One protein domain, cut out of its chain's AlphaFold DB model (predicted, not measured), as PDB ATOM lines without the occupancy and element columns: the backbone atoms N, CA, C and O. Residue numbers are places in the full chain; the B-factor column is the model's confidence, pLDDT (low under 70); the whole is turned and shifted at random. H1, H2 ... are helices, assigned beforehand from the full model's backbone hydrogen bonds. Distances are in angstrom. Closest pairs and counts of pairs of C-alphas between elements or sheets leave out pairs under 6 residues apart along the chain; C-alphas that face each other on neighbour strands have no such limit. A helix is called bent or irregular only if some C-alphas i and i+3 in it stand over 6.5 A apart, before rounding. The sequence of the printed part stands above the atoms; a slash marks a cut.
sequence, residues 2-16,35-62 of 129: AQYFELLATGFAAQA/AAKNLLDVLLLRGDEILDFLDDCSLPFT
ATOM      1  N   ALA A   2     214.029 128.438 128.108       83.25
ATOM      2  CA  ALA A   2     215.081 127.474 127.714       83.25
ATOM      3  C   ALA A   2     214.581 126.026 127.486       83.25
ATOM      4  O   ALA A   2     214.837 125.445 126.436       83.25
ATOM      5  N   GLN A   3     213.763 125.494 128.402       91.62
ATOM      6  CA  GLN A   3     213.205 124.138 128.302       91.62
ATOM      7  C   GLN A   3     212.341 123.907 127.044       91.62
ATOM      8  O   GLN A   3     212.304 122.801 126.508       91.62
ATOM      9  N   TYR A   4     211.651 124.940 126.547       93.12
ATOM     10  CA  TYR A   4     210.835 124.839 125.331       93.12
ATOM     11  C   TYR A   4     211.706 124.553 124.105       93.12
ATOM     12  O   TYR A   4     211.435 123.630 123.337       93.12
ATOM     13  N   PHE A   5     212.796 125.304 123.957       94.00
ATOM     14  CA  PHE A   5     213.718 125.133 122.839       94.00
ATOM     15  C   PHE A   5     214.513 123.826 122.934       94.00
ATOM     16  O   PHE A   5     214.775 123.206 121.907       94.00
ATOM     17  N   GLU A   6     214.822 123.348 124.143       95.94
ATOM     18  CA  GLU A   6     215.412 122.016 124.344       95.94
ATOM     19  C   GLU A   6     214.477 120.888 123.878       95.94
ATOM     20  O   GLU A   6     214.912 119.940 123.214       95.94
ATOM     21  N   LEU A   7     213.176 121.003 124.165       95.44
ATOM     22  CA  LEU A   7     212.169 120.055 123.684       95.44
ATOM     23  C   LEU A   7     212.040 120.090 122.159       95.44
ATOM     24  O   LEU A   7     211.982 119.030 121.532       95.44
ATOM     25  N   LEU A   8     212.050 121.280 121.550       95.75
ATOM     26  CA  LEU A   8     212.059 121.405 120.092       95.75
ATOM     27  C   LEU A   8     213.309 120.772 119.483       95.75
ATOM     28  O   LEU A   8     213.186 119.993 118.538       95.75
ATOM     29  N   ALA A   9     214.494 121.034 120.038       95.25
ATOM     30  CA  ALA A   9     215.746 120.440 119.573       95.25
ATOM     31  C   ALA A   9     215.705 118.904 119.646       95.25
ATOM     32  O   ALA A   9     216.053 118.226 118.678       95.25
ATOM     33  N   THR A  10     215.194 118.356 120.753       96.12
ATOM     34  CA  THR A  10     214.983 116.910 120.928       96.12
ATOM     35  C   THR A  10     214.006 116.358 119.884       96.12
ATOM     36  O   THR A  10     214.267 115.326 119.263       96.12
ATOM     37  N   GLY A  11     212.903 117.067 119.632       95.00
ATOM     38  CA  GLY A  11     211.919 116.703 118.615       95.00
ATOM     39  C   GLY A  11     212.498 116.706 117.199       95.00
ATOM     40  O   GLY A  11     212.267 115.766 116.437       95.00
ATOM     41  N   PHE A  12     213.291 117.722 116.846       95.25
ATOM     42  CA  PHE A  12     213.967 117.794 115.551       95.25
ATOM     43  C   PHE A  12     215.007 116.684 115.385       95.25
ATOM     44  O   PHE A  12     215.063 116.073 114.317       95.25
ATOM     45  N   ALA A  13     215.769 116.366 116.436       93.88
ATOM     46  CA  ALA A  13     216.710 115.246 116.429       93.88
ATOM     47  C   ALA A  13     215.999 113.902 116.183       93.88
ATOM     48  O   ALA A  13     216.473 113.089 115.391       93.88
ATOM     49  N   ALA A  14     214.818 113.694 116.774       92.06
ATOM     50  CA  ALA A  14     213.998 112.503 116.542       92.06
ATOM     51  C   ALA A  14     213.400 112.422 115.118       92.06
ATOM     52  O   ALA A  14     212.974 111.349 114.692       92.06
ATOM     53  N   GLN A  15     213.359 113.535 114.377       88.81
ATOM     54  CA  GLN A  15     212.911 113.604 112.977       88.81
ATOM     55  C   GLN A  15     214.073 113.613 111.970       88.81
ATOM     56  O   GLN A  15     213.852 113.899 110.787       88.81
ATOM     57  N   ALA A  16     215.303 113.326 112.410       80.25
ATOM     58  CA  ALA A  16     216.444 113.221 111.513       80.25
ATOM     59  C   ALA A  16     216.156 112.192 110.402       80.25
ATOM     60  O   ALA A  16     215.602 111.121 110.680       80.25
ATOM     61  N   ALA A  35     204.119 114.699 109.478       93.50
ATOM     62  CA  ALA A  35     203.211 115.515 110.291       93.50
ATOM     63  C   ALA A  35     203.904 116.064 111.550       93.50
ATOM     64  O   ALA A  35     203.706 117.218 111.909       93.50
ATOM     65  N   ALA A  36     204.770 115.257 112.168       94.06
ATOM     66  CA  ALA A  36     205.551 115.658 113.331       94.06
ATOM     67  C   ALA A  36     206.542 116.788 113.011       94.06
ATOM     68  O   ALA A  36     206.622 117.748 113.768       94.06
ATOM     69  N   LYS A  37     207.241 116.733 111.869       92.94
ATOM     70  CA  LYS A  37     208.131 117.829 111.463       92.94
ATOM     71  C   LYS A  37     207.355 119.108 111.133       92.94
ATOM     72  O   LYS A  37     207.770 120.177 111.551       92.94
ATOM     73  N   ASN A  38     206.201 119.004 110.466       95.06
ATOM     74  CA  ASN A  38     205.329 120.167 110.241       95.06
ATOM     75  C   ASN A  38     204.903 120.828 111.558       95.06
ATOM     76  O   ASN A  38     204.877 122.051 111.641       95.06
ATOM     77  N   LEU A  39     204.573 120.030 112.578       94.94
ATOM     78  CA  LEU A  39     204.239 120.555 113.897       94.94
ATOM     79  C   LEU A  39     205.436 121.284 114.522       94.94
ATOM     80  O   LEU A  39     205.275 122.414 114.967       94.94
ATOM     81  N   LEU A  40     206.625 120.676 114.515       96.44
ATOM     82  CA  LEU A  40     207.842 121.294 115.058       96.44
ATOM     83  C   LEU A  40     208.187 122.615 114.361       96.44
ATOM     84  O   LEU A  40     208.524 123.582 115.037       96.44
ATOM     85  N   ASP A  41     208.051 122.678 113.035       95.75
ATOM     86  CA  ASP A  41     208.286 123.904 112.268       95.75
ATOM     87  C   ASP A  41     207.319 125.022 112.691       95.75
ATOM     88  O   ASP A  41     207.739 126.161 112.874       95.75
ATOM     89  N   VAL A  42     206.033 124.704 112.898       95.62
ATOM     90  CA  VAL A  42     205.033 125.681 113.364       95.62
ATOM     91  C   VAL A  42     205.317 126.133 114.795       95.62
ATOM     92  O   VAL A  42     205.219 127.325 115.076       95.62
ATOM     93  N   LEU A  43     205.682 125.208 115.687       94.88
ATOM     94  CA  LEU A  43     206.039 125.523 117.071       94.88
ATOM     95  C   LEU A  43     207.283 126.422 117.144       94.88
ATOM     96  O   LEU A  43     207.338 127.334 117.965       94.88
ATOM     97  N   LEU A  44     208.272 126.195 116.279       95.62
ATOM     98  CA  LEU A  44     209.448 127.056 116.195       95.62
ATOM     99  C   LEU A  44     209.089 128.435 115.627       95.62
ATOM    100  O   LEU A  44     209.494 129.447 116.187       95.62
ATOM    101  N   LEU A  45     208.323 128.471 114.533       96.62
ATOM    102  CA  LEU A  45     207.965 129.705 113.834       96.62
ATOM    103  C   LEU A  45     207.086 130.633 114.680       96.62
ATOM    104  O   LEU A  45     207.271 131.842 114.635       96.62
ATOM    105  N   ARG A  46     206.127 130.071 115.421       94.06
ATOM    106  CA  ARG A  46     205.168 130.817 116.254       94.06
ATOM    107  C   ARG A  46     205.481 130.695 117.745       94.06
ATOM    108  O   ARG A  46     204.571 130.743 118.563       94.06
ATOM    109  N   GLY A  47     206.750 130.469 118.089       93.12
ATOM    110  CA  GLY A  47     207.178 130.233 119.468       93.12
ATOM    111  C   GLY A  47     206.774 131.362 120.410       93.12
ATOM    112  O   GLY A  47     206.235 131.074 121.473       93.12
ATOM    113  N   ASP A  48     206.959 132.609 119.979       91.44
ATOM    114  CA  ASP A  48     206.580 133.796 120.751       91.44
ATOM    115  C   ASP A  48     205.065 133.788 121.016       91.44
ATOM    116  O   ASP A  48     204.643 133.614 122.152       91.44
ATOM    117  N   GLU A  49     204.245 133.745 119.960       90.69
ATOM    118  CA  GLU A  49     202.774 133.726 120.062       90.69
ATOM    119  C   GLU A  49     202.213 132.564 120.908       90.69
ATOM    120  O   GLU A  49     201.150 132.665 121.520       90.69
ATOM    121  N   ILE A  50     202.884 131.409 120.898       90.12
ATOM    122  CA  ILE A  50     202.482 130.231 121.680       90.12
ATOM    123  C   ILE A  50     202.812 130.416 123.158       90.12
ATOM    124  O   ILE A  50     202.107 129.867 124.004       90.12
ATOM    125  N   LEU A  51     203.889 131.134 123.466       92.19
ATOM    126  CA  LEU A  51     204.417 131.311 124.812       92.19
ATOM    127  C   LEU A  51     204.022 132.650 125.437       92.19
ATOM    128  O   LEU A  51     204.260 132.811 126.628       92.19
ATOM    129  N   ASP A  52     203.350 133.538 124.699       91.31
ATOM    130  CA  ASP A  52     202.878 134.847 125.173       91.31
ATOM    131  C   ASP A  52     202.115 134.770 126.507       91.31
ATOM    132  O   ASP A  52     202.227 135.667 127.335       91.31
ATOM    133  N   PHE A  53     201.390 133.676 126.778       90.25
ATOM    134  CA  PHE A  53     200.679 133.484 128.053       90.25
ATOM    135  C   PHE A  53     201.599 133.412 129.288       90.25
ATOM    136  O   PHE A  53     201.120 133.506 130.419       90.25
ATOM    137  N   LEU A  54     202.902 133.181 129.093       91.88
ATOM    138  CA  LEU A  54     203.898 133.217 130.162       91.88
ATOM    139  C   LEU A  54     204.188 134.651 130.616       91.88
ATOM    140  O   LEU A  54     204.492 134.847 131.791       91.88
ATOM    141  N   ASP A  55     204.070 135.618 129.704       92.12
ATOM    142  CA  ASP A  55     204.322 137.035 129.964       92.12
ATOM    143  C   ASP A  55     203.011 137.806 130.217       92.12
ATOM    144  O   ASP A  55     202.952 138.654 131.108       92.12
ATOM    145  N   ASP A  56     201.933 137.468 129.501       90.12
ATOM    146  CA  ASP A  56     200.592 138.035 129.664       90.12
ATOM    147  C   ASP A  56     199.603 137.001 130.227       90.12
ATOM    148  O   ASP A  56     199.030 136.172 129.517       90.12
ATOM    149  N   CYS A  57     199.336 137.103 131.531       87.94
ATOM    150  CA  CYS A  57     198.391 136.232 132.236       87.94
ATOM    151  C   CYS A  57     196.916 136.434 131.836       87.94
ATOM    152  O   CYS A  57     196.061 135.664 132.281       87.94
ATOM    153  N   SER A  58     196.585 137.455 131.037       85.81
ATOM    154  CA  SER A  58     195.243 137.606 130.462       85.81
ATOM    155  C   SER A  58     194.975 136.581 129.352       85.81
ATOM    156  O   SER A  58     193.818 136.233 129.085       85.81
ATOM    157  N   LEU A  59     196.040 136.039 128.749       85.12
ATOM    158  CA  LEU A  59     195.963 135.010 127.724       85.12
ATOM    159  C   LEU A  59     195.859 133.615 128.361       85.12
ATOM    160  O   LEU A  59     196.690 133.223 129.181       85.12
ATOM    161  N   PRO A  60     194.854 132.804 127.990       86.75
ATOM    162  CA  PRO A  60     194.755 131.444 128.494       86.75
ATOM    163  C   PRO A  60     195.782 130.531 127.813       86.75
ATOM    164  O   PRO A  60     195.920 130.541 126.593       86.75
ATOM    165  N   PHE A  61     196.378 129.609 128.572       87.81
ATOM    166  CA  PHE A  61     197.289 128.580 128.037       87.81
ATOM    167  C   PHE A  61     196.615 127.554 127.095       87.81
ATOM    168  O   PHE A  61     197.277 126.683 126.532       87.81
ATOM    169  N   THR A  62     195.283 127.594 126.956       88.38
ATOM    170  CA  THR A  62     194.501 126.627 126.164       88.38
ATOM    171  C   THR A  62     193.868 127.279 124.944       88.38
ATOM    172  O   THR A  62     193.322 128.377 125.034       88.38
TER     173      THR A  62
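AT A GLANCE: This is residues 2 to 16 and 35 to 62 of the 129 residues of an uncharacterized protein of Tengunoibacter tsumagoiensis (UniProt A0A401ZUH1). Two helices, H1 and H2, pack side by side and run opposite ways at a shallow tilt, and a short third helix, H3, follows H2 after a sharp turn and carries the chain onward past the pair. Beyond H3 an unnamed tail, residues 55 to 62, turns round and folds back at that far end; the whole is elongated and loosely built, and H1 and H2 are the one pair of helices that touch. The printed part has 43 residues with three named helices, in the order H1, H2, H3, and no named strand; the class is all helix. It is loose, with a radius of gyration of the C-alphas of 11.7 A, and its C-alphas span 37 by 21 by 15 A.

HOW THE PARTS SIT: The longest helix by residues is H1, residues 2 to 14, and it touches H2, residues 35 to 45. Six pairs of C-alphas of the two are within 8 A, and H1 touches H2 with residues 8 to 12 alone. The closest C-alphas of the two are those of Leu 8 and Leu 40, 6.6 A apart. The lines of H1 and H2 stand at a shallow tilt of 31 degrees, and the two helices run opposite ways, with their centres 11.1 A apart. H3, residues 47 to 54, touches no helix, but is near H2. H2 and H3 are close but not clearly touching, with 1 pair of C-alphas within 8 A: the closest are those of Leu 43 and Ile 50, 7.5 A apart. They run the same way at a steep tilt of 68 degrees, only just short of about perpendicular, and their centres are 15.0 A apart. H1 and H3 are apart. In H1 and H2 every pair of O i and N i+4 is within hydrogen-bond range. In H3 this holds for 2 of 4 pairs, and 3 of 5 pairs of O i and N i+3 are within range.

IN THESE COORDINATES: H1 begins at Ala 2, whose C-alpha is at (215.081, 127.474, 127.714), and ends at Ala 14, 18.7 A from first to last C-alpha. Residues 15 and 16 follow it, in no named element, before the cut. H2 has 11 residues, from Ala 35, whose C-alpha is at (203.211, 115.515, 110.291), to Leu 45, and measures 15.4 A from first to last C-alpha. H3 has 8 residues, from Gly 47 to Leu 54, whose C-alpha is at (203.898, 133.217, 130.162), and measures 11.6 A from first to last C-alpha. H3 is irregular: C-alphas 50 and 53 are 7.4 A apart, against about 5 A in a regular helix, and its line is a rough one. Residues 55 to 62 follow H3 and belong to no named element.

THE WHOLE: The two C-alphas farthest apart are those of Ala 16 and Ser 58, at 37.5 A, while the C-alphas of Ala 2 and Thr 62, the first and last printed, are 20.7 A apart. The full chain has 129 residues, of which the printed part begins at residue 2 and ends at residue 62. Residues 17 to 34 are cut out and not printed, and C-alphas 16 and 35 are 13.5 A apart across this cut. The link from H1 to H2 is the one across the cut. The link from H2 to H3 is tight, with one residue, Arg 46, between them. The mean pLDDT of the printed part of this model is 92.1, with 94 for H1, 95 for H2 and 91 for H3, and no printed residue is under 70.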